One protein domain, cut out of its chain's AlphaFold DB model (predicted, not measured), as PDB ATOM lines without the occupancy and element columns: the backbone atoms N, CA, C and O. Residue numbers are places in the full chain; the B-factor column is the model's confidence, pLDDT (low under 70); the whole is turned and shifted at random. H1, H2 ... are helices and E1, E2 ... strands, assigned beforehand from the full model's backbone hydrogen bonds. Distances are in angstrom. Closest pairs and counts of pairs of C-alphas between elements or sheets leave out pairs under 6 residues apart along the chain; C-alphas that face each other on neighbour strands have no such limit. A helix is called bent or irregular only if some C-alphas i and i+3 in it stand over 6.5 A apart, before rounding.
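Overview. This is residues 9 to 13, 26 to 67 and 83 to 233 of the 254 residues of the protein "Glutamate--cysteine ligase regulatory subunit" of Sarcoptes scabiei (UniProt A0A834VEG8). A curled wall of five parallel strands, E2 to E6, is wound strand by strand, with H3, the bent helix H4 and H6 packed on it and H5 bridging H4a and H6. Away from this sheet, H1 and H7 run side by side with little contact, and E1 lies at the end of a long link. The printed part has 198 residues, with seven named helices and six named strands in the order H1 E1 E2 H2 H3 E3 H4 E4 H5 E5 H6 E6 H7; the class is mixed. The whole is compact, with a radius of gyration of the C-alphas of 17.8 A and spans of 54, 39 and 31 A.

Arrangement. Look first at H1, residues 29 to 45, and H7, residues 223 to 231: they are close but not clearly touching, Ser 41 and Phe 229 having the closest C-alphas at 8.0 A, and run the same way at a shallow tilt of 3 degrees. E1, residues 63 to 65, pairs with no named strand. In the strongly twisted sheet, E2, residues 84 to 89, is parallel to E3, residues 123 to 130, with N 85 and O 125 2.7 A apart. E4, residues 158 to 164, follows, with N 128 and O 162 at 2.9 A. Then come E5, residues 185 to 189, with N 163 and O 185 at 2.9 A, and E6, residues 210 to 214, with N 186 and O 210 at 2.8 A. H2, residues 91 to 94, is not on the sheet; H3, residues 100 to 117, is on it, its closest C-alphas to E3 being those of Leu 115 and Ile 123, 7.1 A. H4, residues 135 to 154, was assigned as one helix by its hydrogen bonds but is bent, with C-alphas 144 and 147 7.5 A apart; its arms H4a, residues 135 to 144, and H4b, residues 147 to 154, stand at a steep tilt of 54 degrees. H4a is irregular, with C-alphas 136 and 139 6.8 A apart. H4b is over E4 at a height over the sheet of 8.2 A. H5, residues 168 to 177, touches H4a, closest at the C-alphas of Val 139 and Gln 170, 6.1 A, and H6, residues 198 to 206, at those of Tyr 168 and Leu 200, 4.6 A. H3, H4a and H6 on one face make two layers, helices over a sheet; the four strand-helix-strand units, parallel neighbours joined through helices, from E2 to E6 have right-handed crossovers. Every O i to N i+4 pair is within hydrogen-bond range in H1, H3, H4b, H5, H6 and H7, 4 of 6 in H4a, and H2 is too short for one.

Along the chain. Find C-alpha 29 at (49.078, -13.322, 22.467), where H1 begins its 24.3 A. H3 spans 25.9 A and E3 19.3 A. H7 ends at C-alpha 231, (25.033, -15.071, 21.051).

Size, cuts and confidence. The C-alphas of Lys 46 and Thr 206 are the farthest apart, 54.7 A. Residues 14 to 25 and 68 to 82 are not printed, with gaps of 12.7 A and 18.7 A between C-alphas. H1 to E1 is a long link. Mean pLDDT of the printed part is 73.2; residues 26 to 67 and 215 to 233 are among those under 70.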
ATOM      1  N   ILE A   9      37.347 -24.470  31.264       44.50
ATOM      2  CA  ILE A   9      38.759 -24.083  31.255       44.50
ATOM      3  C   ILE A   9      39.265 -24.132  29.822       44.50
ATOM      4  O   ILE A   9      39.298 -25.186  29.182       44.50
ATOM      5  N   ILE A  10      39.682 -22.971  29.330       43.06
ATOM      6  CA  ILE A  10      40.215 -22.816  27.982       43.06
ATOM      7  C   ILE A  10      41.735 -22.895  28.065       43.06
ATOM      8  O   ILE A  10      42.399 -21.944  28.458       43.06
ATOM      9  N   ASP A  11      42.278 -24.056  27.713       45.59
ATOM     10  CA  ASP A  11      43.715 -24.261  27.547       45.59
ATOM     11  C   ASP A  11      44.154 -23.686  26.192       45.59
ATOM     12  O   ASP A  11      43.900 -24.272  25.140       45.59
ATOM     13  N   SER A  12      44.788 -22.511  26.197       43.94
ATOM     14  CA  SER A  12      45.306 -21.881  24.973       43.94
ATOM     15  C   SER A  12      46.566 -22.561  24.417       43.94
ATOM     16  O   SER A  12      47.020 -22.201  23.332       43.94
ATOM     17  N   GLY A  13      47.141 -23.555  25.112       38.50
ATOM     18  CA  GLY A  13      48.287 -24.331  24.630       38.50
ATOM     19  C   GLY A  13      49.658 -23.655  24.768       38.50
ATOM     20  O   GLY A  13      50.635 -24.155  24.196       38.50
ATOM     21  N   LEU A  26      54.087 -16.859  16.478       39.12
ATOM     22  CA  LEU A  26      53.048 -15.849  16.418       39.12
ATOM     23  C   LEU A  26      53.346 -14.923  17.591       39.12
ATOM     24  O   LEU A  26      53.086 -15.248  18.735       39.12
ATOM     25  N   GLN A  27      53.963 -13.783  17.289       48.00
ATOM     26  CA  GLN A  27      54.452 -12.802  18.267       48.00
ATOM     27  C   GLN A  27      53.336 -12.132  19.094       48.00
ATOM     28  O   GLN A  27      53.629 -11.262  19.906       48.00
ATOM     29  N   ASP A  28      52.069 -12.489  18.873       52.47
ATOM     30  CA  ASP A  28      50.916 -11.787  19.421       52.47
ATOM     31  C   ASP A  28      49.978 -12.734  20.202       52.47
ATOM     32  O   ASP A  28      49.156 -13.428  19.586       52.47
ATOM     33  N   PRO A  29      50.040 -12.705  21.548       50.41
ATOM     34  CA  PRO A  29      49.078 -13.322  22.467       50.41
ATOM     35  C   PRO A  29      47.605 -13.226  22.050       50.41
ATOM     36  O   PRO A  29      46.832 -14.170  22.218       50.41
ATOM     37  N   ARG A  30      47.196 -12.097  21.455       52.44
ATOM     38  CA  ARG A  30      45.808 -11.843  21.031       52.44
ATOM     39  C   ARG A  30      45.384 -12.785  19.924       52.44
ATOM     40  O   ARG A  30      44.258 -13.284  19.924       52.44
ATOM     41  N   VAL A  31      46.281 -13.001  18.965       52.84
ATOM     42  CA  VAL A  31      46.045 -13.885  17.824       52.84
ATOM     43  C   VAL A  31      45.986 -15.327  18.305       52.84
ATOM     44  O   VAL A  31      45.142 -16.077  17.830       52.84
ATOM     45  N   GLU A  32      46.812 -15.711  19.278       53.91
ATOM     46  CA  GLU A  32      46.798 -17.062  19.844       53.91
ATOM     47  C   GLU A  32      45.511 -17.368  20.610       53.91
ATOM     48  O   GLU A  32      44.882 -18.394  20.344       53.91
ATOM     49  N   ILE A  33      45.073 -16.468  21.498       51.94
ATOM     50  CA  ILE A  33      43.809 -16.614  22.232       51.94
ATOM     51  C   ILE A  33      42.639 -16.631  21.251       51.94
ATOM     52  O   ILE A  33      41.866 -17.587  21.241       51.94
ATOM     53  N   THR A  34      42.536 -15.619  20.381       53.06
ATOM     54  CA  THR A  34      41.430 -15.499  19.418       53.06
ATOM     55  C   THR A  34      41.366 -16.721  18.509       53.06
ATOM     56  O   THR A  34      40.304 -17.315  18.356       53.06
ATOM     57  N   ARG A  35      42.506 -17.179  17.980       54.31
ATOM     58  CA  ARG A  35      42.571 -18.370  17.126       54.31
ATOM     59  C   ARG A  35      42.281 -19.656  17.891       54.31
ATOM     60  O   ARG A  35      41.717 -20.581  17.312       54.31
ATOM     61  N   SER A  36      42.664 -19.742  19.164       50.88
ATOM     62  CA  SER A  36      42.294 -20.870  20.023       50.88
ATOM     63  C   SER A  36      40.781 -20.910  20.183       50.88
ATOM     64  O   SER A  36      40.185 -21.932  19.866       50.88
ATOM     65  N   PHE A  37      40.143 -19.786  20.515       51.47
ATOM     66  CA  PHE A  37      38.684 -19.661  20.561       51.47
ATOM     67  C   PHE A  37      37.999 -19.979  19.222       51.47
ATOM     68  O   PHE A  37      37.020 -20.721  19.200       51.47
ATOM     69  N   GLU A  38      38.514 -19.474  18.098       52.47
ATOM     70  CA  GLU A  38      37.969 -19.740  16.758       52.47
ATOM     71  C   GLU A  38      38.069 -21.226  16.396       52.47
ATOM     72  O   GLU A  38      37.099 -21.829  15.945       52.47
ATOM     73  N   LYS A  39      39.211 -21.864  16.668       52.06
ATOM     74  CA  LYS A  39      39.382 -23.310  16.468       52.06
ATOM     75  C   LYS A  39      38.493 -24.138  17.388       52.06
ATOM     76  O   LYS A  39      37.981 -25.172  16.955       52.06
ATOM     77  N   CYS A  40      38.305 -23.695  18.630       48.25
ATOM     78  CA  CYS A  40      37.362 -24.288  19.569       48.25
ATOM     79  C   CYS A  40      35.933 -24.213  19.014       48.25
ATOM     80  O   CYS A  40      35.238 -25.223  18.969       48.25
ATOM     81  N   SER A  41      35.533 -23.048  18.502       48.44
ATOM     82  CA  SER A  41      34.246 -22.827  17.835       48.44
ATOM     83  C   SER A  41      34.052 -23.759  16.635       48.44
ATOM     84  O   SER A  41      33.083 -24.519  16.575       48.44
ATOM     85  N   GLU A  42      35.008 -23.774  15.704       49.00
ATOM     86  CA  GLU A  42      34.920 -24.590  14.494       49.00
ATOM     87  C   GLU A  42      34.873 -26.088  14.798       49.00
ATOM     88  O   GLU A  42      34.114 -26.833  14.177       49.00
ATOM     89  N   SER A  43      35.695 -26.543  15.742       46.12
ATOM     90  CA  SER A  43      35.762 -27.957  16.108       46.12
ATOM     91  C   SER A  43      34.503 -28.391  16.869       46.12
ATOM     92  O   SER A  43      34.047 -29.524  16.690       46.12
ATOM     93  N   TYR A  44      33.892 -27.486  17.648       44.69
ATOM     94  CA  TYR A  44      32.627 -27.717  18.348       44.69
ATOM     95  C   TYR A  44      31.463 -27.860  17.371       44.69
ATOM     96  O   TYR A  44      30.736 -28.852  17.420       44.69
ATOM     97  N   GLN A  45      31.350 -26.935  16.411       48.81
ATOM     98  CA  GLN A  45      30.348 -27.004  15.339       48.81
ATOM     99  C   GLN A  45      30.472 -28.295  14.516       48.81
ATOM    100  O   GLN A  45      29.474 -28.858  14.072       48.81
ATOM    101  N   LYS A  46      31.698 -28.801  14.349       50.28
ATOM    102  CA  LYS A  46      31.994 -30.048  13.629       50.28
ATOM    103  C   LYS A  46      31.873 -31.309  14.500       50.28
ATOM    104  O   LYS A  46      32.202 -32.390  14.018       50.28
ATOM    105  N   SER A  47      31.440 -31.204  15.765       49.94
ATOM    106  CA  SER A  47      31.388 -32.322  16.736       49.94
ATOM    107  C   SER A  47      32.703 -33.113  16.846       49.94
ATOM    108  O   SER A  47      32.700 -34.302  17.153       49.94
ATOM    109  N   SER A  48      33.834 -32.467  16.549       43.56
ATOM    110  CA  SER A  48      35.149 -33.108  16.394       43.56
ATOM    111  C   SER A  48      36.061 -32.893  17.609       43.56
ATOM    112  O   SER A  48      37.261 -33.128  17.519       43.56
ATOM    113  N   ILE A  49      35.510 -32.424  18.735       47.03
ATOM    114  CA  ILE A  49      36.248 -32.188  19.985       47.03
ATOM    115  C   ILE A  49      36.054 -33.374  20.927       47.03
ATOM    116  O   ILE A  49      34.920 -33.730  21.255       47.03
ATOM    117  N   ASP A  50      37.164 -33.925  21.417       43.50
ATOM    118  CA  ASP A  50      37.172 -34.843  22.556       43.50
ATOM    119  C   ASP A  50      37.077 -34.035  23.860       43.50
ATOM    120  O   ASP A  50      38.077 -33.582  24.425       43.50
ATOM    121  N   TRP A  51      35.847 -33.795  24.316       46.75
ATOM    122  CA  TRP A  51      35.594 -33.132  25.592       46.75
ATOM    123  C   TRP A  51      36.030 -34.040  26.742       46.75
ATOM    124  O   TRP A  51      35.378 -35.038  27.061       46.75
ATOM    125  N   LYS A  52      37.128 -33.679  27.407       45.75
ATOM    126  CA  LYS A  52      37.597 -34.402  28.591       45.75
ATOM    127  C   LYS A  52      36.960 -33.837  29.848       45.75
ATOM    128  O   LYS A  52      37.357 -32.773  30.301       45.75
ATOM    129  N   LYS A  53      36.052 -34.608  30.450       47.12
ATOM    130  CA  LYS A  53      35.517 -34.324  31.784       47.12
ATOM    131  C   LYS A  53      36.566 -34.616  32.853       47.12
ATOM    132  O   LYS A  53      36.949 -35.773  33.050       47.12
ATOM    133  N   LEU A  54      36.991 -33.595  33.591       49.00
ATOM    134  CA  LEU A  54      37.762 -33.781  34.822       49.00
ATOM    135  C   LEU A  54      36.848 -33.682  36.034       49.00
ATOM    136  O   LEU A  54      36.170 -32.683  36.189       49.00
ATOM    137  N   LYS A  55      36.880 -34.685  36.916       51.19
ATOM    138  CA  LYS A  55      36.274 -34.592  38.255       51.19
ATOM    139  C   LYS A  55      37.246 -33.985  39.266       51.19
ATOM    140  O   LYS A  55      38.364 -34.490  39.370       51.19
ATOM    141  N   ILE A  56      36.843 -32.971  40.017       51.53
ATOM    142  CA  ILE A  56      37.609 -32.470  41.171       51.53
ATOM    143  C   ILE A  56      37.027 -33.107  42.437       51.53
ATOM    144  O   ILE A  56      35.840 -33.399  42.487       51.53
ATOM    145  N   GLU A  57      37.875 -33.442  43.410       46.84
ATOM    146  CA  GLU A  57      37.540 -34.375  44.497       46.84
ATOM    147  C   GLU A  57      36.418 -33.903  45.444       46.84
ATOM    148  O   GLU A  57      35.740 -34.758  46.006       46.84
ATOM    149  N   GLU A  58      36.176 -32.593  45.598       41.59
ATOM    150  CA  GLU A  58      35.202 -32.077  46.585       41.59
ATOM    151  C   GLU A  58      33.920 -31.476  45.984       41.59
ATOM    152  O   GLU A  58      32.882 -31.494  46.641       41.59
ATOM    153  N   ASN A  59      33.946 -31.048  44.719       39.34
ATOM    154  CA  ASN A  59      32.773 -30.618  43.957       39.34
ATOM    155  C   ASN A  59      32.788 -31.344  42.610       39.34
ATOM    156  O   ASN A  59      33.821 -31.364  41.940       39.34
ATOM    157  N   ASP A  60      31.655 -31.927  42.196       41.22
ATOM    158  CA  ASP A  60      31.444 -32.520  40.862       41.22
ATOM    159  C   ASP A  60      31.472 -31.425  39.765       41.22
ATOM    160  O   ASP A  60      30.514 -31.220  39.015       41.22
ATOM    161  N   LEU A  61      32.573 -30.680  39.677       39.72
ATOM    162  CA  LEU A  61      32.810 -29.662  38.675       39.72
ATOM    163  C   LEU A  61      33.162 -30.377  37.376       39.72
ATOM    164  O   LEU A  61      34.233 -30.965  37.251       39.72
ATOM    165  N   GLU A  62      32.239 -30.372  36.416       37.12
ATOM    166  CA  GLU A  62      32.534 -30.839  35.065       37.12
ATOM    167  C   GLU A  62      33.309 -29.749  34.334       37.12
ATOM    168  O   GLU A  62      32.722 -28.772  33.872       37.12
ATOM    169  N   ILE A  63      34.624 -29.937  34.232       41.84
ATOM    170  CA  ILE A  63      35.467 -29.097  33.388       41.84
ATOM    171  C   ILE A  63      35.550 -29.708  32.009       41.84
ATOM    172  O   ILE A  63      35.860 -30.887  31.853       41.84
ATOM    173  N   ASP A  64      35.308 -28.853  31.036       40.12
ATOM    174  CA  ASP A  64      35.268 -29.147  29.623       40.12
ATOM    175  C   ASP A  64      36.532 -28.520  28.988       40.12
ATOM    176  O   ASP A  64      36.705 -27.300  29.013       40.12
ATOM    177  N   ILE A  65      37.473 -29.360  28.517       44.81
ATOM    178  CA  ILE A  65      38.844 -28.932  28.158       44.81
ATOM    179  C   ILE A  65      39.047 -28.720  26.656       44.81
ATOM    180  O   ILE A  65      39.024 -29.655  25.856       44.81
ATOM    181  N   LEU A  66      39.440 -27.483  26.368       41.06
ATOM    182  CA  LEU A  66      40.188 -26.924  25.239       41.06
ATOM    183  C   LEU A  66      41.392 -27.622  24.599       41.06
ATOM    184  O   LEU A  66      42.348 -26.897  24.357       41.06
ATOM    185  N   ARG A  67      41.471 -28.929  24.311       43.72
ATOM    186  CA  ARG A  67      42.711 -29.430  23.661       43.72
ATOM    187  C   ARG A  67      42.776 -29.074  22.170       43.72
ATOM    188  O   ARG A  67      42.136 -29.711  21.341       43.72
ATOM    189  N   LEU A  83      57.024 -24.229  36.382       72.81
ATOM    190  CA  LEU A  83      55.683 -23.900  35.923       72.81
ATOM    191  C   LEU A  83      55.224 -22.579  36.550       72.81
ATOM    192  O   LEU A  83      54.841 -22.545  37.718       72.81
ATOM    193  N   SER A  84      55.237 -21.504  35.768       75.69
ATOM    194  CA  SER A  84      54.614 -20.232  36.146       75.69
ATOM    195  C   SER A  84      53.222 -20.140  35.523       75.69
ATOM    196  O   SER A  84      53.051 -20.484  34.361       75.69
ATOM    197  N   ILE A  85      52.218 -19.702  36.267       75.88
ATOM    198  CA  ILE A  85      50.841 -19.539  35.799       75.88
ATOM    199  C   ILE A  85      50.422 -18.110  36.087       75.88
ATOM    200  O   ILE A  85      50.507 -17.686  37.233       75.88
ATOM    201  N   LYS A  86      49.916 -17.386  35.091       77.50
ATOM    202  CA  LYS A  86      49.248 -16.102  35.311       77.50
ATOM    203  C   LYS A  86      47.738 -16.294  35.240       77.50
ATOM    204  O   LYS A  86      47.235 -16.893  34.304       77.50
ATOM    205  N   LEU A  87      47.024 -15.830  36.257       76.62
ATOM    206  CA  LEU A  87      45.576 -15.906  36.365       76.62
ATOM    207  C   LEU A  87      44.981 -14.515  36.153       76.62
ATOM    208  O   LEU A  87      45.235 -13.596  36.936       76.62
ATOM    209  N   PHE A  88      44.165 -14.385  35.112       75.38
ATOM    210  CA  PHE A  88      43.435 -13.163  34.793       75.38
ATOM    211  C   PHE A  88      42.084 -13.172  35.500       75.38
ATOM    212  O   PHE A  88      41.235 -14.023  35.238       75.38
ATOM    213  N   ILE A  89      41.890 -12.229  36.418       76.50
ATOM    214  CA  ILE A  89      40.700 -12.145  37.262       76.50
ATOM    215  C   ILE A  89      39.891 -10.924  36.848       76.50
ATOM    216  O   ILE A  89      40.340  -9.794  37.006       76.50
ATOM    217  N   PHE A  90      38.676 -11.156  36.364       76.56
ATOM    218  CA  PHE A  90      37.730 -10.109  35.992       76.56
ATOM    219  C   PHE A  90      36.780  -9.873  37.171       76.56
ATOM    220  O   PHE A  90      36.033 -10.792  37.518       76.56
ATOM    221  N   PRO A  91      36.778  -8.690  37.816       75.38
ATOM    222  CA  PRO A  91      35.965  -8.463  39.014       75.38
ATOM    223  C   PRO A  91      34.466  -8.688  38.804       75.38
ATOM    224  O   PRO A  91      33.793  -9.161  39.715       75.38
ATOM    225  N   ASP A  92      33.952  -8.446  37.597       69.62
ATOM    226  CA  ASP A  92      32.548  -8.706  37.258       69.62
ATOM    227  C   ASP A  92      32.153 -10.178  37.447       69.62
ATOM    228  O   ASP A  92      31.019 -10.468  37.835       69.62
ATOM    229  N   ALA A  93      33.087 -11.111  37.238       63.53
ATOM    230  CA  ALA A  93      32.866 -12.532  37.507       63.53
ATOM    231  C   ALA A  93      32.780 -12.816  39.016       63.53
ATOM    232  O   ALA A  93      32.025 -13.686  39.447       63.53
ATOM    233  N   LEU A  94      33.481 -12.031  39.844       69.12
ATOM    234  CA  LEU A  94      33.469 -12.194  41.299       69.12
ATOM    235  C   LEU A  94      32.113 -11.854  41.927       69.12
ATOM    236  O   LEU A  94      31.790 -12.398  42.982       69.12
ATOM    237  N   ASN A  95      31.299 -11.024  41.267       68.06
ATOM    238  CA  ASN A  95      29.959 -10.650  41.734       68.06
ATOM    239  C   ASN A  95      28.991 -11.843  41.825       68.06
ATOM    240  O   ASN A  95      27.982 -11.761  42.527       68.06
ATOM    241  N   ARG A  96      29.289 -12.959  41.146       62.59
ATOM    242  CA  ARG A  96      28.502 -14.204  41.229       62.59
ATOM    243  C   ARG A  96      28.708 -14.934  42.556       62.59
ATOM    244  O   ARG A  96      27.823 -15.646  43.024       62.59
ATOM    245  N   TYR A  97      29.850 -14.712  43.201       69.00
ATOM    246  CA  TYR A  97      30.185 -15.321  44.479       69.00
ATOM    247  C   TYR A  97      29.763 -14.395  45.620       69.00
ATOM    248  O   TYR A  97      30.425 -13.413  45.954       69.00
ATOM    249  N   SER A  98      28.644 -14.749  46.247       69.56
ATOM    250  CA  SER A  98      27.956 -13.938  47.262       69.56
ATOM    251  C   SER A  98      28.782 -13.610  48.515       69.56
ATOM    252  O   SER A  98      28.423 -12.703  49.263       69.56
ATOM    253  N   ASN A  99      29.873 -14.331  48.777       81.00
ATOM    254  CA  ASN A  99      30.690 -14.166  49.976       81.00
ATOM    255  C   ASN A  99      32.178 -14.479  49.715       81.00
ATOM    256  O   ASN A  99      32.571 -14.894  48.624       81.00
ATOM    257  N   SER A 100      33.027 -14.228  50.719       79.81
ATOM    258  CA  SER A 100      34.479 -14.446  50.617       79.81
ATOM    259  C   SER A 100      34.839 -15.919  50.417       79.81
ATOM    260  O   SER A 100      35.765 -16.223  49.677       79.81
ATOM    261  N   ASP A 101      34.103 -16.834  51.043       81.75
ATOM    262  CA  ASP A 101      34.455 -18.254  51.054       81.75
ATOM    263  C   ASP A 101      34.138 -18.914  49.713       81.75
ATOM    264  O   ASP A 101      34.947 -19.682  49.204       81.75
ATOM    265  N   SER A 102      33.041 -18.516  49.065       75.75
ATOM    266  CA  SER A 102      32.735 -18.926  47.691       75.75
ATOM    267  C   SER A 102      33.796 -18.448  46.688       75.75
ATOM    268  O   SER A 102      34.146 -19.191  45.777       75.75
ATOM    269  N   ARG A 103      34.371 -17.250  46.879       76.62
ATOM    270  CA  ARG A 103      35.484 -16.750  46.046       76.62
ATOM    271  C   ARG A 103      36.780 -17.529  46.268       76.62
ATOM    272  O   ARG A 103      37.500 -17.801  45.312       76.62
ATOM    273  N   LYS A 104      37.081 -17.898  47.514       81.62
ATOM    274  CA  LYS A 104      38.245 -18.741  47.839       81.62
ATOM    275  C   LYS A 104      38.096 -20.136  47.238       81.62
ATOM    276  O   LYS A 104      39.022 -20.615  46.597       81.62
ATOM    277  N   LEU A 105      36.919 -20.746  47.391       75.62
ATOM    278  CA  LEU A 105      36.608 -22.057  46.823       75.62
ATOM    279  C   LEU A 105      36.827 -22.067  45.307       75.62
ATOM    280  O   LEU A 105      37.557 -22.915  44.808       75.62
ATOM    281  N   TRP A 106      36.294 -21.064  44.609       77.56
ATOM    282  CA  TRP A 106      36.499 -20.887  43.174       77.56
ATOM    283  C   TRP A 106      37.983 -20.824  42.776       77.56
ATOM    284  O   TRP A 106      38.425 -21.514  41.855       77.56
ATOM    285  N   LEU A 107      38.787 -20.028  43.488       78.69
ATOM    286  CA  LEU A 107      40.222 -19.929  43.218       78.69
ATOM    287  C   LEU A 107      40.940 -21.264  43.486       78.69
ATOM    288  O   LEU A 107      41.831 -21.655  42.728       78.69
ATOM    289  N   GLY A 108      40.531 -21.985  44.533       77.44
ATOM    290  CA  GLY A 108      41.037 -23.318  44.852       77.44
ATOM    291  C   GLY A 108      40.723 -24.335  43.758       77.44
ATOM    292  O   GLY A 108      41.611 -25.074  43.328       77.44
ATOM    293  N   GLU A 109      39.491 -24.323  43.246       71.88
ATOM    294  CA  GLU A 109      39.065 -25.148  42.115       71.88
ATOM    295  C   GLU A 109      39.876 -24.829  40.859       71.88
ATOM    296  O   GLU A 109      40.359 -25.754  40.204       71.88
ATOM    297  N   CYS A 110      40.119 -23.548  40.557       72.50
ATOM    298  CA  CYS A 110      40.978 -23.144  39.441       72.50
ATOM    299  C   CYS A 110      42.380 -23.761  39.562       72.50
ATOM    300  O   CYS A 110      42.854 -24.422  38.637       72.50
ATOM    301  N   VAL A 111      43.030 -23.613  40.720       77.69
ATOM    302  CA  VAL A 111      44.377 -24.159  40.962       77.69
ATOM    303  C   VAL A 111      44.391 -25.687  40.882       77.69
ATOM    304  O   VAL A 111      45.245 -26.259  40.201       77.69
ATOM    305  N   ALA A 112      43.431 -26.363  41.516       73.19
ATOM    306  CA  ALA A 112      43.312 -27.821  41.471       73.19
ATOM    307  C   ALA A 112      43.117 -28.337  40.037       73.19
ATOM    308  O   ALA A 112      43.717 -29.341  39.639       73.19
ATOM    309  N   SER A 113      42.329 -27.615  39.243       65.56
ATOM    310  CA  SER A 113      42.106 -27.925  37.834       65.56
ATOM    311  C   SER A 113      43.388 -27.849  37.026       65.56
ATOM    312  O   SER A 113      43.707 -28.792  36.309       65.56
ATOM    313  N   ILE A 114      44.146 -26.757  37.165       69.06
ATOM    314  CA  ILE A 114      45.417 -26.541  36.461       69.06
ATOM    315  C   ILE A 114      46.406 -27.665  36.778       69.06
ATOM    316  O   ILE A 114      46.979 -28.271  35.872       69.06
ATOM    317  N   LEU A 115      46.570 -27.984  38.062       72.62
ATOM    318  CA  LEU A 115      47.450 -29.058  38.519       72.62
ATOM    319  C   LEU A 115      47.071 -30.401  37.888       72.62
ATOM    320  O   LEU A 115      47.921 -31.103  37.338       72.62
ATOM    321  N   LYS A 116      45.775 -30.724  37.884       68.00
ATOM    322  CA  LYS A 116      45.266 -31.955  37.278       68.00
ATOM    323  C   LYS A 116      45.444 -31.981  35.759       68.00
ATOM    324  O   LYS A 116      45.836 -33.009  35.209       68.00
ATOM    325  N   LEU A 117      45.172 -30.864  35.086       63.28
ATOM    326  CA  LEU A 117      45.297 -30.705  33.635       63.28
ATOM    327  C   LEU A 117      46.722 -30.933  33.150       63.28
ATOM    328  O   LEU A 117      46.942 -31.646  32.168       63.28
ATOM    329  N   LEU A 118      47.676 -30.337  33.861       66.12
ATOM    330  CA  LEU A 118      49.094 -30.386  33.532       66.12
ATOM    331  C   LEU A 118      49.789 -31.623  34.113       66.12
ATOM    332  O   LEU A 118      50.979 -31.811  33.877       66.12
ATOM    333  N   ASN A 119      49.060 -32.466  34.853       68.94
ATOM    334  CA  ASN A 119      49.595 -33.614  35.583       68.94
ATOM    335  C   ASN A 119      50.779 -33.216  36.491       68.94
ATOM    336  O   ASN A 119      51.840 -33.843  36.490       68.94
ATOM    337  N   ARG A 120      50.603 -32.119  37.235       70.31
ATOM    338  CA  ARG A 120      51.587 -31.538  38.157       70.31
ATOM    339  C   ARG A 120      51.022 -31.554  39.570       70.31
ATOM    340  O   ARG A 120      49.837 -31.339  39.777       70.31
ATOM    341  N   ASN A 121      51.895 -31.752  40.552       84.50
ATOM    342  CA  ASN A 121      51.507 -31.688  41.965       84.50
ATOM    343  C   ASN A 121      51.566 -30.264  42.529       84.50
ATOM    344  O   ASN A 121      50.935 -29.986  43.544       84.50
ATOM    345  N   GLN A 122      52.327 -29.383  41.873       85.00
ATOM    346  CA  GLN A 122      52.582 -28.025  42.329       85.00
ATOM    347  C   GLN A 122      52.832 -27.076  41.147       85.00
ATOM    348  O   GLN A 122      53.408 -27.474  40.126       85.00
ATOM    349  N   ILE A 123      52.399 -25.825  41.308       82.94
ATOM    350  CA  ILE A 123      52.744 -24.680  40.456       82.94
ATOM    351  C   ILE A 123      53.930 -23.952  41.095       82.94
ATOM    352  O   ILE A 123      53.896 -23.642  42.284       82.94
ATOM    353  N   ASP A 124      54.972 -23.638  40.332       85.12
ATOM    354  CA  ASP A 124      56.142 -22.933  40.860       85.12
ATOM    355  C   ASP A 124      55.822 -21.463  41.170       85.12
ATOM    356  O   ASP A 124      56.182 -20.954  42.233       85.12
ATOM    357  N   THR A 125      55.085 -20.783  40.294       85.88
ATOM    358  CA  THR A 125      54.655 -19.398  40.531       85.88
ATOM    359  C   THR A 125      53.228 -19.183  40.055       85.88
ATOM    360  O   THR A 125      52.923 -19.472  38.907       85.88
ATOM    361  N   LEU A 126      52.351 -18.664  40.917       90.06
ATOM    362  CA  LEU A 126      51.016 -18.200  40.531       90.06
ATOM    363  C   LEU A 126      50.983 -16.668  40.553       90.06
ATOM    364  O   LEU A 126      51.132 -16.062  41.611       90.06
ATOM    365  N   ILE A 127      50.794 -16.046  39.395       89.25
ATOM    366  CA  ILE A 127      50.753 -14.600  39.184       89.25
ATOM    367  C   ILE A 127      49.295 -14.161  39.062       89.25
ATOM    368  O   ILE A 127      48.588 -14.643  38.185       89.25
ATOM    369  N   LEU A 128      48.827 -13.244  39.905       90.62
ATOM    370  CA  LEU A 128      47.470 -12.704  39.802       90.62
ATOM    371  C   LEU A 128      47.469 -11.391  39.016       90.62
ATOM    372  O   LEU A 128      48.206 -10.460  39.344       90.62
ATOM    373  N   SER A 129      46.591 -11.299  38.018       86.81
ATOM    374  CA  SER A 129      46.375 -10.097  37.215       86.81
ATOM    375  C   SER A 129      44.901  -9.706  37.253       86.81
ATOM    376  O   SER A 129      44.046 -10.409  36.716       86.81
ATOM    377  N   ILE A 130      44.592  -8.592  37.918       87.06
ATOM    378  CA  ILE A 130      43.217  -8.096  38.028       87.06
ATOM    379  C   ILE A 130      42.889  -7.251  36.798       87.06
ATOM    380  O   ILE A 130      43.515  -6.227  36.548       87.06
ATOM    381  N   GLN A 131      41.882  -7.677  36.047       81.69
ATOM    382  CA  GLN A 131      41.451  -7.070  34.794       81.69
ATOM    383  C   GLN A 131      40.282  -6.126  35.061       81.69
ATOM    384  O   GLN A 131      39.116  -6.512  34.985       81.69
ATOM    385  N   THR A 132      40.601  -4.888  35.438       81.62
ATOM    386  CA  THR A 132      39.609  -3.865  35.780       81.62
ATOM    387  C   THR A 132      39.970  -2.502  35.216       81.62
ATOM    388  O   THR A 132      41.140  -2.150  35.095       81.62
ATOM    389  N   LYS A 133      38.938  -1.711  34.915       82.75
ATOM    390  CA  LYS A 133      39.072  -0.290  34.565       82.75
ATOM    391  C   LYS A 133      39.152   0.611  35.798       82.75
ATOM    392  O   LYS A 133      39.322   1.815  35.643       82.75
ATOM    393  N   GLU A 134      39.014   0.045  36.996       87.31
ATOM    394  CA  GLU A 134      39.021   0.757  38.274       87.31
ATOM    395  C   GLU A 134      40.291   0.411  39.074       87.31
ATOM    396  O   GLU A 134      40.296  -0.571  39.825       87.31
ATOM    397  N   PRO A 135      41.384   1.192  38.938       84.38
ATOM    398  CA  PRO A 135      42.682   0.869  39.540       84.38
ATOM    399  C   PRO A 135      42.638   0.744  41.067       84.38
ATOM    400  O   PRO A 135      43.349  -0.078  41.647       84.38
ATOM    401  N   ASP A 136      41.766   1.513  41.719       86.81
ATOM    402  CA  ASP A 136      41.618   1.525  43.178       86.81
ATOM    403  C   ASP A 136      41.054   0.200  43.724       86.81
ATOM    404  O   ASP A 136      41.289  -0.164  44.880       86.81
ATOM    405  N   GLN A 137      40.353  -0.578  42.891       89.31
ATOM    406  CA  GLN A 137      39.830  -1.882  43.293       89.31
ATOM    407  C   GLN A 137      40.893  -2.986  43.275       89.31
ATOM    408  O   GLN A 137      40.748  -3.974  43.997       89.31
ATOM    409  N   VAL A 138      41.965  -2.836  42.488       91.81
ATOM    410  CA  VAL A 138      42.948  -3.904  42.228       91.81
ATOM    411  C   VAL A 138      43.530  -4.468  43.525       91.81
ATOM    412  O   VAL A 138      43.453  -5.671  43.774       91.81
ATOM    413  N   VAL A 139      44.064  -3.601  44.389       95.50
ATOM    414  CA  VAL A 139      44.681  -4.031  45.654       95.50
ATOM    415  C   VAL A 139      43.640  -4.574  46.619       95.50
ATOM    416  O   VAL A 139      43.889  -5.580  47.273       95.50
ATOM    417  N   THR A 140      42.457  -3.967  46.676       94.00
ATOM    418  CA  THR A 140      41.353  -4.444  47.522       94.00
ATOM    419  C   THR A 140      40.969  -5.883  47.170       94.00
ATOM    420  O   THR A 140      40.810  -6.726  48.055       94.00
ATOM    421  N   ILE A 141      40.878  -6.189  45.874       91.38
ATOM    422  CA  ILE A 141      40.574  -7.534  45.385       91.38
ATOM    423  C   ILE A 141      41.717  -8.497  45.715       91.38
ATOM    424  O   ILE A 141      41.455  -9.561  46.279       91.38
ATOM    425  N   LEU A 142      42.972  -8.122  45.448       94.69
ATOM    426  CA  LEU A 142      44.141  -8.955  45.766       94.69
ATOM    427  C   LEU A 142      44.226  -9.283  47.262       94.69
ATOM    428  O   LEU A 142      44.360 -10.452  47.624       94.69
ATOM    429  N   LYS A 143      44.060  -8.280  48.132       95.44
ATOM    430  CA  LYS A 143      44.016  -8.458  49.591       95.44
ATOM    431  C   LYS A 143      42.927  -9.443  50.012       95.44
ATOM    432  O   LYS A 143      43.157 -10.285  50.872       95.44
ATOM    433  N   SER A 144      41.762  -9.406  49.362       92.56
ATOM    434  CA  SER A 144      40.664 -10.327  49.683       92.56
ATOM    435  C   SER A 144      40.979 -11.805  49.402       92.56
ATOM    436  O   SER A 144      40.413 -12.681  50.057       92.56
ATOM    437  N   PHE A 145      41.896 -12.091  48.471       92.19
ATOM    438  CA  PHE A 145      42.364 -13.448  48.172       92.19
ATOM    439  C   PHE A 145      43.601 -13.854  48.976       92.19
ATOM    440  O   PHE A 145      43.871 -15.049  49.102       92.19
ATOM    441  N   TRP A 146      44.349 -12.890  49.514       96.44
ATOM    442  CA  TRP A 146      45.699 -13.123  50.024       96.44
ATOM    443  C   TRP A 146      45.792 -14.216  51.095       96.44
ATOM    444  O   TRP A 146      46.581 -15.137  50.894       96.44
ATOM    445  N   PRO A 147      44.943 -14.238  52.143       95.88
ATOM    446  CA  PRO A 147      45.009 -15.293  53.159       95.88
ATOM    447  C   PRO A 147      44.815 -16.709  52.595       95.88
ATOM    448  O   PRO A 147      45.366 -17.679  53.106       95.88
ATOM    449  N   PHE A 148      44.034 -16.846  51.519       95.81
ATOM    450  CA  PHE A 148      43.836 -18.131  50.852       95.81
ATOM    451  C   PHE A 148      44.999 -18.485  49.916       95.81
ATOM    452  O   PHE A 148      45.405 -19.638  49.837       95.81
ATOM    453  N   LEU A 149      45.604 -17.502  49.246       96.62
ATOM    454  CA  LEU A 149      46.844 -17.736  48.498       96.62
ATOM    455  C   LEU A 149      47.968 -18.215  49.426       96.62
ATOM    456  O   LEU A 149      48.701 -19.138  49.078       96.62
ATOM    457  N   GLU A 150      48.066 -17.640  50.625       97.69
ATOM    458  CA  GLU A 150      48.992 -18.102  51.660       97.69
ATOM    459  C   GLU A 150      48.716 -19.562  52.050       97.69
ATOM    460  O   GLU A 150      49.662 -20.348  52.156       97.69
ATOM    461  N   SER A 151      47.445 -19.966  52.191       96.94
ATOM    462  CA  SER A 151      47.100 -21.365  52.485       96.94
ATOM    463  C   SER A 151      47.513 -22.316  51.364       96.94
ATOM    464  O   SER A 151      48.115 -23.350  51.645       96.94
ATOM    465  N   LEU A 152      47.330 -21.932  50.097       96.25
ATOM    466  CA  LEU A 152      47.784 -22.732  48.953       96.25
ATOM    467  C   LEU A 152      49.310 -22.929  48.926       96.25
ATOM    468  O   LEU A 152      49.788 -23.982  48.485       96.25
ATOM    469  N   VAL A 153      50.085 -21.944  49.399       97.50
ATOM    470  CA  VAL A 153      51.545 -22.078  49.562       97.50
ATOM    471  C   VAL A 153      51.869 -23.053  50.693       97.50
ATOM    472  O   VAL A 153      52.682 -23.963  50.515       97.50
ATOM    473  N   MET A 154      51.210 -22.905  51.846       96.62
ATOM    474  CA  MET A 154      51.404 -23.788  53.004       96.62
ATOM    475  C   MET A 154      51.033 -25.247  52.693       96.62
ATOM    476  O   MET A 154      51.723 -26.174  53.123       96.62
ATOM    477  N   GLU A 155      50.000 -25.452  51.878       96.06
ATOM    478  CA  GLU A 155      49.547 -26.752  51.367       96.06
ATOM    479  C   GLU A 155      50.415 -27.302  50.223       96.06
ATOM    480  O   GLU A 155      50.171 -28.408  49.733       96.06
ATOM    481  N   LYS A 156      51.444 -26.559  49.792       95.88
ATOM    482  CA  LYS A 156      52.362 -26.921  48.699       95.88
ATOM    483  C   LYS A 156      51.666 -27.127  47.348       95.88
ATOM    484  O   LYS A 156      52.170 -27.860  46.499       95.88
ATOM    485  N   LYS A 157      50.528 -26.465  47.121       92.50
ATOM    486  CA  LYS A 157      49.864 -26.411  45.805       92.50
ATOM    487  C   LYS A 157      50.528 -25.390  44.885       92.50
ATOM    488  O   LYS A 157      50.617 -25.613  43.679       92.50
ATOM    489  N   ILE A 158      51.055 -24.312  45.463       94.75
ATOM    490  CA  ILE A 158      51.872 -23.303  44.781       94.75
ATOM    491  C   ILE A 158      53.186 -23.081  45.561       94.75
ATOM    492  O   ILE A 158      53.192 -23.245  46.778       94.75
ATOM    493  N   CYS A 159      54.316 -22.767  44.914       95.06
ATOM    494  CA  CYS A 159      55.569 -22.441  45.629       95.06
ATOM    495  C   CYS A 159      55.674 -20.950  45.955       95.06
ATOM    496  O   CYS A 159      56.238 -20.581  46.982       95.06
ATOM    497  N   SER A 160      55.190 -20.093  45.056       95.31
ATOM    498  CA  SER A 160      55.344 -18.645  45.157       95.31
ATOM    499  C   SER A 160      54.163 -17.902  44.538       95.31
ATOM    500  O   SER A 160      53.495 -18.412  43.634       95.31
ATOM    501  N   ILE A 161      53.912 -16.693  45.043       97.62
ATOM    502  CA  ILE A 161      52.847 -15.806  44.575       97.62
ATOM    503  C   ILE A 161      53.490 -14.601  43.884       97.62
ATOM    504  O   ILE A 161      54.446 -14.009  44.405       97.62
ATOM    505  N   GLY A 162      52.963 -14.250  42.718       96.19
ATOM    506  CA  GLY A 162      53.277 -13.035  41.985       96.19
ATOM    507  C   GLY A 162      52.034 -12.191  41.722       96.19
ATOM    508  O   GLY A 162      50.900 -12.649  41.868       96.19
ATOM    509  N   VAL A 163      52.252 -10.952  41.309       95.81
ATOM    510  CA  VAL A 163      51.206 -10.011  40.886       95.81
ATOM    511  C   VAL A 163      51.609  -9.323  39.586       95.81
ATOM    512  O   VAL A 163      52.765  -9.403  39.171       95.81
ATOM    513  N   SER A 164      50.674  -8.648  38.930       90.75
ATOM    514  CA  SER A 164      50.951  -7.867  37.721       90.75
ATOM    515  C   SER A 164      50.381  -6.464  37.825       90.75
ATOM    516  O   SER A 164      49.338  -6.261  38.445       90.75
ATOM    517  N   ASP A 165      51.066  -5.529  37.174       89.62
ATOM    518  CA  ASP A 165      50.593  -4.179  36.868       89.62
ATOM    519  C   ASP A 165      50.229  -3.339  38.097       89.62
ATOM    520  O   ASP A 165      49.360  -2.468  38.048       89.62
ATOM    521  N   LEU A 166      50.919  -3.580  39.217       92.94
ATOM    522  CA  LEU A 166      50.800  -2.750  40.410       92.94
ATOM    523  C   LEU A 166      51.777  -1.577  40.361       92.94
ATOM    524  O   LEU A 166      52.974  -1.739  40.116       92.94
ATOM    525  N   THR A 167      51.275  -0.394  40.704       93.19
ATOM    526  CA  THR A 167      52.119   0.755  41.059       93.19
ATOM    527  C   THR A 167      52.919   0.473  42.337       93.19
ATOM    528  O   THR A 167      52.566  -0.411  43.120       93.19
ATOM    529  N   TYR A 168      53.961   1.269  42.605       94.06
ATOM    530  CA  TYR A 168      54.720   1.192  43.861       94.06
ATOM    531  C   TYR A 168      53.809   1.223  45.101       94.06
ATOM    532  O   TYR A 168      53.906   0.343  45.952       94.06
ATOM    533  N   ASN A 169      52.878   2.182  45.167       95.75
ATOM    534  CA  ASN A 169      51.963   2.322  46.304       95.75
ATOM    535  C   ASN A 169      51.089   1.075  46.483       95.75
ATOM    536  O   ASN A 169      50.918   0.596  47.599       95.75
ATOM    537  N   GLN A 170      50.573   0.527  45.382       96.38
ATOM    538  CA  GLN A 170      49.733  -0.667  45.405       96.38
ATOM    539  C   GLN A 170      50.512  -1.919  45.828       96.38
ATOM    540  O   GLN A 170      50.022  -2.701  46.643       96.38
ATOM    541  N   LEU A 171      51.728  -2.106  45.301       97.31
ATOM    542  CA  LEU A 171      52.579  -3.237  45.665       97.31
ATOM    543  C   LEU A 171      53.030  -3.146  47.126       97.31
ATOM    544  O   LEU A 171      52.995  -4.157  47.820       97.31
ATOM    545  N   SER A 172      53.420  -1.959  47.598       97.75
ATOM    546  CA  SER A 172      53.805  -1.744  48.997       97.75
ATOM    547  C   SER A 172      52.640  -2.023  49.943       97.75
ATOM    548  O   SER A 172      52.806  -2.760  50.909       97.75
ATOM    549  N   ASP A 173      51.448  -1.507  49.634       98.19
ATOM    550  CA  ASP A 173      50.248  -1.713  50.450       98.19
ATOM    551  C   ASP A 173      49.830  -3.196  50.517       98.19
ATOM    552  O   ASP A 173      49.440  -3.713  51.567       98.19
ATOM    553  N   LEU A 174      49.945  -3.922  49.401       98.31
ATOM    554  CA  LEU A 174      49.716  -5.366  49.380       98.31
ATOM    555  C   LEU A 174      50.799  -6.135  50.149       98.31
ATOM    556  O   LEU A 174      50.486  -7.064  50.894       98.31
ATOM    557  N   TYR A 175      52.064  -5.749  49.977       98.25
ATOM    558  CA  TYR A 175      53.192  -6.368  50.664       98.25
ATOM    559  C   TYR A 175      53.060  -6.220  52.179       98.25
ATOM    560  O   TYR A 175      53.279  -7.192  52.895       98.25
ATOM    561  N   ASP A 176      52.660  -5.051  52.678       97.94
ATOM    562  CA  ASP A 176      52.464  -4.810  54.110       97.94
ATOM    563  C   ASP A 176      51.265  -5.583  54.674       97.94
ATOM    564  O   ASP A 176      51.327  -6.064  55.805       97.94
ATOM    565  N   HIS A 177      50.210  -5.771  53.875       97.88
ATOM    566  CA  HIS A 177      49.032  -6.549  54.262       97.88
ATOM    567  C   HIS A 177      49.297  -8.054  54.411       97.88
ATOM    568  O   HIS A 177      48.691  -8.693  55.264       97.88
ATOM    569  N   ALA A 178      50.176  -8.626  53.588       97.44
ATOM    570  CA  ALA A 178      50.492 -10.052  53.613       97.44
ATOM    571  C   ALA A 178      51.124 -10.477  54.954       97.44
ATOM    572  O   ALA A 178      52.178  -9.960  55.321       97.44
ATOM    573  N   GLU A 179      50.541 -11.424  55.688       95.31
ATOM    574  CA  GLU A 179      51.014 -11.766  57.040       95.31
ATOM    575  C   GLU A 179      52.138 -12.808  57.032       95.31
ATOM    576  O   GLU A 179      53.076 -12.731  57.835       95.31
ATOM    577  N   HIS A 180      52.064 -13.782  56.126       96.06
ATOM    578  CA  HIS A 180      52.929 -14.959  56.134       96.06
ATOM    579  C   HIS A 180      53.707 -15.123  54.835       96.06
ATOM    580  O   HIS A 180      54.914 -15.370  54.881       96.06
ATOM    581  N   ILE A 181      53.046 -14.961  53.684       98.06
ATOM    582  CA  ILE A 181      53.681 -15.117  52.373       98.06
ATOM    583  C   ILE A 181      53.575 -13.809  51.600       98.06
ATOM    584  O   ILE A 181      52.510 -13.406  51.134       98.06
ATOM    585  N   LYS A 182      54.717 -13.141  51.445       98.06
ATOM    586  CA  LYS A 182      54.830 -11.901  50.676       98.06
ATOM    587  C   LYS A 182      54.789 -12.179  49.165       98.06
ATOM    588  O   LYS A 182      55.249 -13.244  48.739       98.06
ATOM    589  N   PRO A 183      54.302 -11.235  48.333       97.88
ATOM    590  CA  PRO A 183      54.478 -11.342  46.890       97.88
ATOM    591  C   PRO A 183      55.976 -11.375  46.576       97.88
ATOM    592  O   PRO A 183      56.737 -10.531  47.038       97.88
ATOM    593  N   SER A 184      56.391 -12.365  45.793       97.19
ATOM    594  CA  SER A 184      57.801 -12.604  45.443       97.19
ATOM    595  C   SER A 184      58.150 -12.157  44.025       97.19
ATOM    596  O   SER A 184      59.318 -12.135  43.635       97.19
ATOM    597  N   LEU A 185      57.130 -11.798  43.246       95.44
ATOM    598  CA  LEU A 185      57.248 -11.400  41.857       95.44
ATOM    599  C   LEU A 185      56.213 -10.324  41.534       95.44
ATOM    600  O   LEU A 185      55.063 -10.415  41.961       95.44
ATOM    601  N   THR A 186      56.618  -9.328  40.756       94.38
ATOM    602  CA  THR A 186      55.711  -8.366  40.133       94.38
ATOM    603  C   THR A 186      56.012  -8.283  38.643       94.38
ATOM    604  O   THR A 186      57.176  -8.314  38.241       94.38
ATOM    605  N   GLN A 187      54.973  -8.204  37.821       90.31
ATOM    606  CA  GLN A 187      55.101  -7.961  36.390       90.31
ATOM    607  C   GLN A 187      54.681  -6.533  36.042       90.31
ATOM    608  O   GLN A 187      53.787  -5.989  36.685       90.31
ATOM    609  N   ILE A 188      55.317  -5.949  35.029       85.50
ATOM    610  CA  ILE A 188      55.010  -4.608  34.520       85.50
ATOM    611  C   ILE A 188      54.761  -4.683  33.018       85.50
ATOM    612  O   ILE A 188      55.608  -5.190  32.275       85.50
ATOM    613  N   ASN A 189      53.627  -4.150  32.577       79.88
ATOM    614  CA  ASN A 189      53.302  -4.075  31.164       79.88
ATOM    615  C   ASN A 189      54.130  -3.009  30.426       79.88
ATOM    616  O   ASN A 189      54.032  -1.810  30.714       79.88
ATOM    617  N   LEU A 190      54.902  -3.445  29.427       69.94
ATOM    618  CA  LEU A 190      55.738  -2.578  28.590       69.94
ATOM    619  C   LEU A 190      54.937  -1.662  27.654       69.94
ATOM    620  O   LEU A 190      55.431  -0.589  27.313       69.94
ATOM    621  N   GLU A 191      53.699  -2.016  27.279       66.81
ATOM    622  CA  GLU A 191      52.821  -1.107  26.515       66.81
ATOM    623  C   GLU A 191      52.451   0.140  27.335       66.81
ATOM    624  O   GLU A 191      52.169   1.198  26.776       66.81
ATOM    625  N   SER A 192      52.453   0.022  28.667       59.53
ATOM    626  CA  SER A 192      52.027   1.089  29.579       59.53
ATOM    627  C   SER A 192      53.181   1.960  30.087       59.53
ATOM    628  O   SER A 192      52.936   3.066  30.573       59.53
ATOM    629  N   CYS A 193      54.434   1.500  29.995       54.72
ATOM    630  CA  CYS A 193      55.591   2.256  30.474       54.72
ATOM    631  C   CYS A 193      56.898   1.780  29.815       54.72
ATOM    632  O   CYS A 193      57.298   0.632  29.991       54.72
ATOM    633  N   CYS A 194      57.595   2.670  29.097       58.16
ATOM    634  CA  CYS A 194      58.899   2.364  28.490       58.16
ATOM    635  C   CYS A 194      60.032   2.226  29.524       58.16
ATOM    636  O   CYS A 194      61.065   1.643  29.209       58.16
ATOM    637  N   ASP A 195      59.828   2.734  30.743       67.12
ATOM    638  CA  ASP A 195      60.801   2.721  31.832       67.12
ATOM    639  C   ASP A 195      60.136   2.234  33.124       67.12
ATOM    640  O   ASP A 195      59.096   2.742  33.541       67.12
ATOM    641  N   ILE A 196      60.741   1.254  33.793       75.38
ATOM    642  CA  ILE A 196      60.270   0.778  35.099       75.38
ATOM    643  C   ILE A 196      60.478   1.896  36.139       75.38
ATOM    644  O   ILE A 196      61.615   2.353  36.287       75.38
ATOM    645  N   PRO A 197      59.447   2.308  36.907       84.38
ATOM    646  CA  PRO A 197      59.597   3.337  37.936       84.38
ATOM    647  C   PRO A 197      60.698   3.002  38.958       84.38
ATOM    648  O   PRO A 197      60.782   1.878  39.468       84.38
ATOM    649  N   GLU A 198      61.567   3.972  39.262       89.50
ATOM    650  CA  GLU A 198      62.739   3.768  40.130       89.50
ATOM    651  C   GLU A 198      62.343   3.384  41.565       89.50
ATOM    652  O   GLU A 198      62.988   2.541  42.195       89.50
ATOM    653  N   ASP A 199      61.256   3.965  42.071       92.31
ATOM    654  CA  ASP A 199      60.679   3.668  43.382       92.31
ATOM    655  C   ASP A 199      60.203   2.211  43.481       92.31
ATOM    656  O   ASP A 199      60.575   1.504  44.423       92.31
ATOM    657  N   LEU A 200      59.477   1.731  42.469       91.56
ATOM    658  CA  LEU A 200      59.031   0.346  42.356       91.56
ATOM    659  C   LEU A 200      60.224  -0.615  42.279       91.56
ATOM    660  O   LEU A 200      60.271  -1.597  43.020       91.56
ATOM    661  N   SER A 201      61.214  -0.313  41.436       91.06
ATOM    662  CA  SER A 201      62.424  -1.134  41.280       91.06
ATOM    663  C   SER A 201      63.230  -1.227  42.580       91.06
ATOM    664  O   SER A 201      63.640  -2.311  43.008       91.06
ATOM    665  N   LYS A 202      63.411  -0.096  43.273       95.38
ATOM    666  CA  LYS A 202      64.114  -0.042  44.558       95.38
ATOM    667  C   LYS A 202      63.366  -0.809  45.645       95.38
ATOM    668  O   LYS A 202      64.001  -1.543  46.409       95.38
ATOM    669  N   PHE A 203      62.043  -0.656  45.713       97.06
ATOM    670  CA  PHE A 203      61.202  -1.393  46.652       97.06
ATOM    671  C   PHE A 203      61.284  -2.897  46.407       97.06
ATOM    672  O   PHE A 203      61.547  -3.658  47.340       97.06
ATOM    673  N   ALA A 204      61.142  -3.313  45.149       95.25
ATOM    674  CA  ALA A 204      61.205  -4.710  44.760       95.25
ATOM    675  C   ALA A 204      62.567  -5.324  45.109       95.25
ATOM    676  O   ALA A 204      62.633  -6.332  45.809       95.25
ATOM    677  N   LYS A 205      63.666  -4.651  44.751       95.56
ATOM    678  CA  LYS A 205      65.028  -5.096  45.085       95.56
ATOM    679  C   LYS A 205      65.260  -5.217  46.592       95.56
ATOM    680  O   LYS A 205      65.861  -6.192  47.036       95.56
ATOM    681  N   THR A 206      64.798  -4.242  47.376       97.19
ATOM    682  CA  THR A 206      64.965  -4.238  48.844       97.19
ATOM    683  C   THR A 206      64.223  -5.403  49.497       97.19
ATOM    684  O   THR A 206      64.732  -6.010  50.435       97.19
ATOM    685  N   ASN A 207      63.049  -5.747  48.965       97.19
ATOM    686  CA  ASN A 207      62.184  -6.800  49.491       97.19
ATOM    687  C   ASN A 207      62.347  -8.150  48.772       97.19
ATOM    688  O   ASN A 207      61.538  -9.050  48.970       97.19
ATOM    689  N   SER A 208      63.394  -8.318  47.952       96.19
ATOM    690  CA  SER A 208      63.639  -9.540  47.164       96.19
ATOM    691  C   SER A 208      62.463  -9.958  46.265       96.19
ATOM    692  O   SER A 208      62.240 -11.143  46.026       96.19
ATOM    693  N   ILE A 209      61.721  -8.977  45.749       97.31
ATOM    694  CA  ILE A 209      60.662  -9.165  44.758       97.31
ATOM    695  C   ILE A 209      61.304  -9.125  43.371       97.31
ATOM    696  O   ILE A 209      61.979  -8.160  43.006       97.31
ATOM    697  N   THR A 210      61.085 -10.171  42.582       93.69
ATOM    698  CA  THR A 210      61.535 -10.228  41.188       93.69
ATOM    699  C   THR A 210      60.638  -9.345  40.328       93.69
ATOM    700  O   THR A 210      59.425  -9.532  40.314       93.69
ATOM    701  N   VAL A 211      61.220  -8.399  39.594       90.56
ATOM    702  CA  VAL A 211      60.488  -7.592  38.610       90.56
ATOM    703  C   VAL A 211      60.664  -8.232  37.243       90.56
ATOM    704  O   VAL A 211      61.794  -8.373  36.773       90.56
ATOM    705  N   LEU A 212      59.557  -8.617  36.617       85.81
ATOM    706  CA  LEU A 212      59.518  -9.039  35.221       85.81
ATOM    707  C   LEU A 212      58.745  -8.013  34.395       85.81
ATOM    708  O   LEU A 212      57.928  -7.250  34.908       85.81
ATOM    709  N   THR A 213      58.997  -8.012  33.100       81.06
ATOM    710  CA  THR A 213      58.181  -7.292  32.126       81.06
ATOM    711  C   THR A 213      57.219  -8.273  31.468       81.06
ATOM    712  O   THR A 213      57.432  -9.475  31.568       81.06
ATOM    713  N   HIS A 214      56.159  -7.775  30.847       78.56
ATOM    714  CA  HIS A 214      55.316  -8.551  29.939       78.56
ATOM    715  C   HIS A 214      54.714  -7.613  28.894       78.56
ATOM    716  O   HIS A 214      54.688  -6.394  29.083       78.56
ATOM    717  N   ASN A 215      54.222  -8.186  27.800       68.50
ATOM    718  CA  ASN A 215      53.541  -7.451  26.733       68.50
ATOM    719  C   ASN A 215      52.103  -7.956  26.529       68.50
ATOM    720  O   ASN A 215      51.622  -8.099  25.404       68.50
ATOM    721  N   ASP A 216      51.439  -8.291  27.637       66.94
ATOM    722  CA  ASP A 216      50.028  -8.662  27.601       66.94
ATOM    723  C   ASP A 216      49.191  -7.451  27.195       66.94
ATOM    724  O   ASP A 216      49.398  -6.349  27.692       66.94
ATOM    725  N   THR A 217      48.198  -7.650  26.338       61.59
ATOM    726  CA  THR A 217      47.282  -6.561  25.995       61.59
ATOM    727  C   THR A 217      46.276  -6.303  27.127       61.59
ATOM    728  O   THR A 217      45.875  -7.222  27.844       61.59
ATOM    729  N   SER A 218      45.808  -5.061  27.258       56.50
ATOM    730  CA  SER A 218      44.734  -4.683  28.193       56.50
ATOM    731  C   SER A 218      43.368  -5.304  27.854       56.50
ATOM    732  O   SER A 218      42.490  -5.364  28.710       56.50
ATOM    733  N   GLU A 219      43.191  -5.806  26.626       58.69
ATOM    734  CA  GLU A 219      41.993  -6.516  26.158       58.69
ATOM    735  C   GLU A 219      42.316  -7.973  25.794       58.69
ATOM    736  O   GLU A 219      42.018  -8.446  24.694       58.69
ATOM    737  N   ILE A 220      42.950  -8.705  26.719       53.47
ATOM    738  CA  ILE A 220      43.260 -10.137  26.529       53.47
ATOM    739  C   ILE A 220      42.002 -10.923  26.163       53.47
ATOM    740  O   ILE A 220      42.037 -11.819  25.318       53.47
ATOM    741  N   LEU A 221      40.877 -10.531  26.759       53.94
ATOM    742  CA  LEU A 221      39.567 -10.965  26.327       53.94
ATOM    743  C   LEU A 221      38.884  -9.864  25.560       53.94
ATOM    744  O   LEU A 221      38.343  -8.927  26.142       53.94
ATOM    745  N   GLN A 222      38.822 -10.047  24.248       55.72
ATOM    746  CA  GLN A 222      37.860  -9.350  23.410       55.72
ATOM    747  C   GLN A 222      36.472  -9.904  23.749       55.72
ATOM    748  O   GLN A 222      35.917 -10.724  23.017       55.72
ATOM    749  N   MET A 223      35.946  -9.499  24.911       51.78
ATOM    750  CA  MET A 223      34.682  -9.978  25.467       51.78
ATOM    751  C   MET A 223      33.554  -9.810  24.466       51.78
ATOM    752  O   MET A 223      32.736 -10.706  24.348       51.78
ATOM    753  N   ASP A 224      33.569  -8.745  23.666       52.41
ATOM    754  CA  ASP A 224      32.603  -8.530  22.590       52.41
ATOM    755  C   ASP A 224      32.650  -9.649  21.543       52.41
ATOM    756  O   ASP A 224      31.616 -10.110  21.071       52.41
ATOM    757  N   LYS A 225      33.840 -10.155  21.194       53.38
ATOM    758  CA  LYS A 225      33.978 -11.296  20.276       53.38
ATOM    759  C   LYS A 225      33.518 -12.601  20.911       53.38
ATOM    760  O   LYS A 225      32.876 -13.398  20.234       53.38
ATOM    761  N   ILE A 226      33.797 -12.799  22.199       50.25
ATOM    762  CA  ILE A 226      33.333 -13.976  22.949       50.25
ATOM    763  C   ILE A 226      31.812 -13.934  23.117       50.25
ATOM    764  O   ILE A 226      31.140 -14.923  22.864       50.25
ATOM    765  N   GLN A 227      31.237 -12.786  23.463       48.59
ATOM    766  CA  GLN A 227      29.794 -12.592  23.577       48.59
ATOM    767  C   GLN A 227      29.100 -12.741  22.223       48.59
ATOM    768  O   GLN A 227      28.065 -13.400  22.150       48.59
ATOM    769  N   ASN A 228      29.675 -12.210  21.142       50.06
ATOM    770  CA  ASN A 228      29.170 -12.433  19.785       50.06
ATOM    771  C   ASN A 228      29.241 -13.915  19.384       50.06
ATOM    772  O   ASN A 228      28.343 -14.409  18.704       50.06
ATOM    773  N   PHE A 229      30.267 -14.641  19.833       48.41
ATOM    774  CA  PHE A 229      30.351 -16.094  19.692       48.41
ATOM    775  C   PHE A 229      29.228 -16.809  20.468       48.41
ATOM    776  O   PHE A 229      28.514 -17.618  19.883       48.41
ATOM    777  N   LEU A 230      29.006 -16.455  21.738       45.91
ATOM    778  CA  LEU A 230      27.962 -17.049  22.588       45.91
ATOM    779  C   LEU A 230      26.538 -16.723  22.111       45.91
ATOM    780  O   LEU A 230      25.627 -17.529  22.281       45.91
ATOM    781  N   SER A 231      26.342 -15.549  21.514       45.91
ATOM    782  CA  SER A 231      25.033 -15.071  21.051       45.91
ATOM    783  C   SER A 231      24.607 -15.689  19.717       45.91
ATOM    784  O   SER A 231      23.412 -15.778  19.442       45.91
ATOM    785  N   ASN A 232      25.567 -16.125  18.895       47.25
ATOM    786  CA  ASN A 232      25.311 -16.743  17.590       47.25
ATOM    787  C   ASN A 232      25.101 -18.268  17.657       47.25
ATOM    788  O   ASN A 232      24.871 -18.889  16.617       47.25
ATOM    789  N   ASP A 233      25.160 -18.881  18.844       46.34
ATOM    790  CA  ASP A 233      24.917 -20.314  19.028       46.34
ATOM    791  C   ASP A 233      23.491 -20.577  19.565       46.34
ATOM    792  O   ASP A 233      23.086 -20.094  20.621       46.34
TER     793      ASP A 233